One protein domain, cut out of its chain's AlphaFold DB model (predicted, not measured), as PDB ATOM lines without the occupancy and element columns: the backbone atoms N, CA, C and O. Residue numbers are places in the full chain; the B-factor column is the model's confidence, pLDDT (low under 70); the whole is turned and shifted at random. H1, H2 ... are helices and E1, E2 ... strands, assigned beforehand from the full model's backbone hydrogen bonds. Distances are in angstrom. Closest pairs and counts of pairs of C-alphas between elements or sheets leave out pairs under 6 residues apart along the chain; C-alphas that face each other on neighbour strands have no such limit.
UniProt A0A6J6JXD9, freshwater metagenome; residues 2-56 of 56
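Overview. This is residues 2 to 56 of the 56 residues of a protein of freshwater metagenome (UniProt A0A6J6JXD9). This small domain has little regular structure: a two-stranded hairpin, E1 and E2, with one short helix, H1, near the end where E1 begins and E2 ends, and a long unnamed stretch, residues 39 to 56, that folds back from H1 past the hairpin. The printed part has 55 residues, with E1, E2 and H1 in that order, the sheet antiparallel, the class mixed, and 21 residues in named elements. It is only just compact, close to loose, with a radius of gyration of the C-alphas of 11.7 A, and elongated, spanning 39 by 23 by 15 A.

Along the chain. Find C-alpha 11 at (48.839, 49.806, 10.950); from there E1, residues 11 to 16, runs 16.3 A. E2, residues 22 to 27, runs 17.1 A. H1, residues 30 to 38, ends at C-alpha 38 (44.276, 41.880, 1.495), 12.7 A from its first.

Arrangement. Look at N 13 and O 25, 2.8 A apart and within hydrogen-bond range, between antiparallel E1 and E2, at 155 degrees. The closest C-alphas of E1 and H1 are Ser 11 and Gly 33, 5.7 A apart. In H1 every O i to N i+4 pair is within hydrogen-bond range.

Size, cuts and confidence. The C-alphas farthest apart, Glu 5 and Asp 19, are 39.4 A apart. The printed part has no cut, both links are tight, and no printed residue is under 70 in pLDDT.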
ATOM      1  N   HIS A   2      50.700  54.672   4.774       94.06
ATOM      2  CA  HIS A   2      51.554  54.108   3.726       94.06
ATOM      3  C   HIS A   2      52.768  55.009   3.482       94.06
ATOM      4  O   HIS A   2      52.643  56.228   3.602       94.06
ATOM      5  N   ASP A   3      53.900  54.402   3.134       94.62
ATOM      6  CA  ASP A   3      55.131  55.097   2.772       94.62
ATOM      7  C   ASP A   3      55.036  55.760   1.382       94.62
ATOM      8  O   ASP A   3      53.994  55.762   0.716       94.62
ATOM      9  N   ARG A   4      56.156  56.325   0.914       96.00
ATOM     10  CA  ARG A   4      56.250  56.984  -0.399       96.00
ATOM     11  C   ARG A   4      55.989  56.043  -1.580       96.00
ATOM     12  O   ARG A   4      55.572  56.511  -2.637       96.00
ATOM     13  N   GLU A   5      56.264  54.758  -1.418       95.25
ATOM     14  CA  GLU A   5      56.074  53.727  -2.440       95.25
ATOM     15  C   GLU A   5      54.685  53.076  -2.337       95.25
ATOM     16  O   GLU A   5      54.325  52.242  -3.167       95.25
ATOM     17  N   GLY A   6      53.877  53.491  -1.357       93.75
ATOM     18  CA  GLY A   6      52.541  52.968  -1.118       93.75
ATOM     19  C   GLY A   6      52.525  51.670  -0.313       93.75
ATOM     20  O   GLY A   6      51.483  51.018  -0.274       93.75
ATOM     21  N   ASN A   7      53.623  51.276   0.340       93.62
ATOM     22  CA  ASN A   7      53.614  50.130   1.249       93.62
ATOM     23  C   ASN A   7      53.056  50.532   2.616       93.62
ATOM     24  O   ASN A   7      53.336  51.637   3.076       93.62
ATOM     25  N   PRO A   8      52.308  49.656   3.307       95.75
ATOM     26  CA  PRO A   8      51.911  49.910   4.685       95.75
ATOM     27  C   PRO A   8      53.149  50.107   5.572       95.75
ATOM     28  O   PRO A   8      53.966  49.200   5.695       95.75
ATOM     29  N   GLU A   9      53.280  51.280   6.193       96.31
ATOM     30  CA  GLU A   9      54.376  51.609   7.122       96.31
ATOM     31  C   GLU A   9      53.920  51.641   8.587       96.31
ATOM     32  O   GLU A   9      54.729  51.520   9.505       96.31
ATOM     33  N   ARG A  10      52.614  51.820   8.817       97.06
ATOM     34  CA  ARG A  10      51.996  51.789  10.144       97.06
ATOM     35  C   ARG A  10      50.544  51.350  10.043       97.06
ATOM     36  O   ARG A  10      49.740  52.002   9.362       97.06
ATOM     37  N   SER A  11      50.204  50.301  10.775       97.44
ATOM     38  CA  SER A  11      48.839  49.806  10.950       97.44
ATOM     39  C   SER A  11      48.331  50.174  12.338       97.44
ATOM     40  O   SER A  11      49.080  50.123  13.308       97.44
ATOM     41  N   ILE A  12      47.060  50.563  12.423       97.62
ATOM     42  CA  ILE A  12      46.399  50.967  13.668       97.62
ATOM     43  C   ILE A  12      45.189  50.063  13.858       97.62
ATOM     44  O   ILE A  12      44.397  49.883  12.933       97.62
ATOM     45  N   LEU A  13      45.045  49.507  15.056       97.12
ATOM     46  CA  LEU A  13      44.025  48.531  15.400       97.12
ATOM     47  C   LEU A  13      43.122  49.084  16.501       97.12
ATOM     48  O   LEU A  13      43.606  49.556  17.528       97.12
ATOM     49  N   SER A  14      41.807  48.967  16.317       97.81
ATOM     50  CA  SER A  14      40.855  49.078  17.424       97.81
ATOM     51  C   SER A  14      40.543  47.675  17.925       97.81
ATOM     52  O   SER A  14      39.997  46.860  17.184       97.81
ATOM     53  N   CYS A  15      40.896  47.387  19.174       97.69
ATOM     54  CA  CYS A  15      40.748  46.066  19.768       97.69
ATOM     55  C   CYS A  15      39.697  46.078  20.883       97.69
ATOM     56  O   CYS A  15      39.479  47.090  21.555       97.69
ATOM     57  N   LEU A  16      39.075  44.920  21.099       97.88
ATOM     58  CA  LEU A  16      38.261  44.633  22.274       97.88
ATOM     59  C   LEU A  16      39.051  43.717  23.205       97.88
ATOM     60  O   LEU A  16      39.627  42.725  22.760       97.88
ATOM     61  N   LEU A  17      39.080  44.068  24.487       96.88
ATOM     62  CA  LEU A  17      39.578  43.201  25.546       96.88
ATOM     63  C   LEU A  17      38.490  42.201  25.949       96.88
ATOM     64  O   LEU A  17      37.303  42.427  25.709       96.88
ATOM     65  N   ASP A  18      38.893  41.118  26.610       96.50
ATOM     66  CA  ASP A  18      37.971  40.062  27.055       96.50
ATOM     67  C   ASP A  18      36.895  40.576  28.030       96.50
ATOM     68  O   ASP A  18      35.809  40.009  28.115       96.50
ATOM     69  N   ASP A  19      37.171  41.678  28.731       97.12
ATOM     70  CA  ASP A  19      36.233  42.357  29.632       97.12
ATOM     71  C   ASP A  19      35.318  43.380  28.925       97.12
ATOM     72  O   ASP A  19      34.567  44.107  29.575       97.12
ATOM     73  N   GLY A  20      35.377  43.456  27.592       97.25
ATOM     74  CA  GLY A  20      34.565  44.350  26.770       97.25
ATOM     75  C   GLY A  20      35.071  45.793  26.692       97.25
ATOM     76  O   GLY A  20      34.488  46.597  25.959       97.25
ATOM     77  N   ARG A  21      36.157  46.153  27.392       98.00
ATOM     78  CA  ARG A  21      36.807  47.455  27.195       98.00
ATOM     79  C   ARG A  21      37.499  47.515  25.834       98.00
ATOM     80  O   ARG A  21      37.790  46.500  25.205       98.00
ATOM     81  N   ARG A  22      37.776  48.735  25.377       97.81
ATOM     82  CA  ARG A  22      38.499  48.989  24.126       97.81
ATOM     83  C   ARG A  22      39.963  49.299  24.402       97.81
ATOM     84  O   ARG A  22      40.273  49.995  25.367       97.81
ATOM     85  N   ALA A  23      40.827  48.827  23.516       97.81
ATOM     86  CA  ALA A  23      42.240  49.176  23.468       97.81
ATOM     87  C   ALA A  23      42.610  49.647  22.058       97.81
ATOM     88  O   ALA A  23      41.985  49.246  21.073       97.81
ATOM     89  N   TRP A  24      43.628  50.497  21.975       98.19
ATOM     90  CA  TRP A  24      44.273  50.849  20.715       98.19
ATOM     91  C   TRP A  24      45.574  50.075  20.596       98.19
ATOM     92  O   TRP A  24      46.313  49.968  21.574       98.19
ATOM     93  N   GLY A  25      45.819  49.539  19.405       97.62
ATOM     94  CA  GLY A  25      47.068  48.880  19.068       97.62
ATOM     95  C   GLY A  25      47.700  49.451  17.808       97.62
ATOM     96  O   GLY A  25      47.022  50.075  16.988       97.62
ATOM     97  N   GLU A  26      48.992  49.210  17.637       98.06
ATOM     98  CA  GLU A  26      49.729  49.574  16.436       98.06
ATOM     99  C   GLU A  26      50.832  48.580  16.073       98.06
ATOM    100  O   GLU A  26      51.303  47.805  16.904       98.06
ATOM    101  N   THR A  27      51.251  48.613  14.811       97.62
ATOM    102  CA  THR A  27      52.462  47.935  14.338       97.62
ATOM    103  C   THR A  27      53.074  48.669  13.156       97.62
ATOM    104  O   THR A  27      52.358  49.272  12.353       97.62
ATOM    105  N   ASN A  28      54.397  48.583  13.036       97.06
ATOM    106  CA  ASN A  28      55.155  48.984  11.852       97.06
ATOM    107  C   ASN A  28      55.628  47.775  11.027       97.06
ATOM    108  O   ASN A  28      56.398  47.941  10.083       97.06
ATOM    109  N   ASP A  29      55.197  46.558  11.372       96.75
ATOM    110  CA  ASP A  29      55.523  45.371  10.590       96.75
ATOM    111  C   ASP A  29      54.815  45.411   9.227       96.75
ATOM    112  O   ASP A  29      53.588  45.308   9.121       96.75
ATOM    113  N   VAL A  30      55.612  45.563   8.169       95.31
ATOM    114  CA  VAL A  30      55.125  45.711   6.790       95.31
ATOM    115  C   VAL A  30      54.409  44.445   6.318       95.31
ATOM    116  O   VAL A  30      53.452  44.536   5.548       95.31
ATOM    117  N   GLY A  31      54.846  43.263   6.768       96.12
ATOM    118  CA  GLY A  31      54.227  41.986   6.400       96.12
ATOM    119  C   GLY A  31      52.787  41.900   6.893       96.12
ATOM    120  O   GLY A  31      51.864  41.714   6.101       96.12
ATOM    121  N   THR A  32      52.594  42.147   8.183       96.62
ATOM    122  CA  THR A  32      51.287  42.218   8.838       96.62
ATOM    123  C   THR A  32      50.425  43.322   8.235       96.62
ATOM    124  O   THR A  32      49.253  43.101   7.945       96.62
ATOM    125  N   GLY A  33      50.996  44.506   7.987       96.94
ATOM    126  CA  GLY A  33      50.272  45.602   7.348       96.94
ATOM    127  C   GLY A  33      49.765  45.249   5.948       96.94
ATOM    128  O   GLY A  33      48.623  45.558   5.620       96.94
ATOM    129  N   ARG A  34      50.571  44.555   5.137       96.69
ATOM    130  CA  ARG A  34      50.145  44.061   3.818       96.69
ATOM    131  C   ARG A  34      49.056  43.003   3.934       96.69
ATOM    132  O   ARG A  34      48.098  43.066   3.171       96.69
ATOM    133  N   ASP A  35      49.181  42.079   4.884       97.06
ATOM    134  CA  ASP A  35      48.177  41.042   5.133       97.06
ATOM    135  C   ASP A  35      46.813  41.649   5.507       97.06
ATOM    136  O   ASP A  35      45.797  41.309   4.903       97.06
ATOM    137  N   MET A  36      46.801  42.649   6.394       95.88
ATOM    138  CA  MET A  36      45.598  43.408   6.770       95.88
ATOM    139  C   MET A  36      44.926  44.137   5.601       95.88
ATOM    140  O   MET A  36      43.733  44.425   5.663       95.88
ATOM    141  N   CYS A  37      45.671  44.485   4.549       95.19
ATOM    142  CA  CYS A  37      45.106  45.144   3.373       95.19
ATOM    143  C   CYS A  37      44.430  44.173   2.400       95.19
ATOM    144  O   CYS A  37      43.646  44.619   1.562       95.19
ATOM    145  N   VAL A  38      44.751  42.879   2.466       96.81
ATOM    146  CA  VAL A  38      44.276  41.880   1.495       96.81
ATOM    147  C   VAL A  38      43.339  40.843   2.109       96.81
ATOM    148  O   VAL A  38      42.518  40.277   1.389       96.81
ATOM    149  N   ASN A  39      43.431  40.623   3.420       97.56
ATOM    150  CA  ASN A  39      42.653  39.639   4.162       97.56
ATOM    151  C   ASN A  39      41.717  40.301   5.182       97.56
ATOM    152  O   ASN A  39      41.910  41.445   5.591       97.56
ATOM    153  N   GLU A  40      40.701  39.556   5.621       97.00
ATOM    154  CA  GLU A  40      39.799  39.989   6.690       97.00
ATOM    155  C   GLU A  40      40.469  39.841   8.063       97.00
ATOM    156  O   GLU A  40      41.045  38.798   8.378       97.00
ATOM    157  N   TRP A  41      40.361  40.880   8.891       95.88
ATOM    158  CA  TRP A  41      40.982  40.954  10.219       95.88
ATOM    159  C   TRP A  41      40.001  41.321  11.336       95.88
ATOM    160  O   TRP A  41      40.333  41.216  12.521       95.88
ATOM    161  N   VAL A  42      38.783  41.744  11.002       95.94
ATOM    162  CA  VAL A  42      37.753  42.035  11.993       95.94
ATOM    163  C   VAL A  42      37.382  40.750  12.731       95.94
ATOM    164  O   VAL A  42      36.988  39.750  12.139       95.94
ATOM    165  N   GLY A  43      37.492  40.788  14.060       95.88
ATOM    166  CA  GLY A  43      37.213  39.641  14.930       95.88
ATOM    167  C   GLY A  43      38.408  38.711  15.160       95.88
ATOM    168  O   GLY A  43      38.310  37.803  15.987       95.88
ATOM    169  N   THR A  44      39.548  38.950  14.507       96.31
ATOM    170  CA  THR A  44      40.776  38.184  14.742       96.31
ATOM    171  C   THR A  44      41.346  38.490  16.129       96.31
ATOM    172  O   THR A  44      41.527  39.648  16.510       96.31
ATOM    173  N   ARG A  45      41.646  37.442  16.909       97.06
ATOM    174  CA  ARG A  45      42.295  37.594  18.217       97.06
ATOM    175  C   ARG A  45      43.779  37.895  18.031       97.06
ATOM    176  O   ARG A  45      44.494  37.140  17.385       97.06
ATOM    177  N   VAL A  46      44.230  38.969  18.668       97.12
ATOM    178  CA  VAL A  46      45.617  39.442  18.642       97.12
ATOM    179  C   VAL A  46      46.144  39.655  20.057       97.12
ATOM    180  O   VAL A  46      45.380  39.643  21.024       97.12
ATOM    181  N   ARG A  47      47.457  39.861  20.189       97.69
ATOM    182  CA  ARG A  47      48.098  40.229  21.454       97.69
ATOM    183  C   ARG A  47      48.737  41.600  21.325       97.69
ATOM    184  O   ARG A  47      49.533  41.815  20.417       97.69
ATOM    185  N   LEU A  48      48.409  42.488  22.256       97.88
ATOM    186  CA  LEU A  48      49.093  43.764  22.428       97.88
ATOM    187  C   LEU A  48      49.959  43.701  23.687       97.88
ATOM    188  O   LEU A  48      49.579  43.049  24.666       97.88
ATOM    189  N   ASP A  49      51.102  44.377  23.675       97.56
ATOM    190  CA  ASP A  49      51.791  44.720  24.916       97.56
ATOM    191  C   ASP A  49      51.095  45.891  25.642       97.56
ATOM    192  O   ASP A  49      50.098  46.449  25.176       97.56
ATOM    193  N   ALA A  50      51.613  46.272  26.814       97.12
ATOM    194  CA  ALA A  50      51.037  47.348  27.623       97.12
ATOM    195  C   ALA A  50      51.161  48.747  26.986       97.12
ATOM    196  O   ALA A  50      50.468  49.671  27.411       97.12
ATOM    197  N   SER A  51      52.032  48.907  25.988       97.50
ATOM    198  CA  SER A  51      52.191  50.136  25.209       97.50
ATOM    199  C   SER A  51      51.287  50.166  23.975       97.50
ATOM    200  O   SER A  51      51.192  51.206  23.330       97.50
ATOM    201  N   GLY A  52      50.592  49.065  23.675       97.50
ATOM    202  CA  GLY A  52      49.743  48.932  22.497       97.50
ATOM    203  C   GLY A  52      50.484  48.407  21.268       97.50
ATOM    204  O   GLY A  52      49.904  48.402  20.187       97.50
ATOM    205  N   ASN A  53      51.723  47.925  21.382       98.19
ATOM    206  CA  ASN A  53      52.382  47.303  20.235       98.19
ATOM    207  C   ASN A  53      51.790  45.917  19.985       98.19
ATOM    208  O   ASN A  53      51.673  45.101  20.905       98.19
ATOM    209  N   LEU A  54      51.445  45.638  18.731       97.94
ATOM    210  CA  LEU A  54      51.059  44.306  18.292       97.94
ATOM    211  C   LEU A  54      52.262  43.364  18.368       97.94
ATOM    212  O   LEU A  54      53.322  43.640  17.808       97.94
ATOM    213  N   LEU A  55      52.069  42.232  19.035       97.19
ATOM    214  CA  LEU A  55      53.052  41.160  19.096       97.19
ATOM    215  C   LEU A  55      52.836  40.243  17.888       97.19
ATOM    216  O   LEU A  55      51.935  39.400  17.917       97.19
ATOM    217  N   VAL A  56      53.621  40.483  16.834       85.19
ATOM    218  CA  VAL A  56      53.624  39.743  15.560       85.19
ATOM    219  C   VAL A  56      54.598  38.569  15.574       85.19
ATOM    220  O   VAL A  56      55.682  38.707  16.184       85.19
TER     221      VAL A  56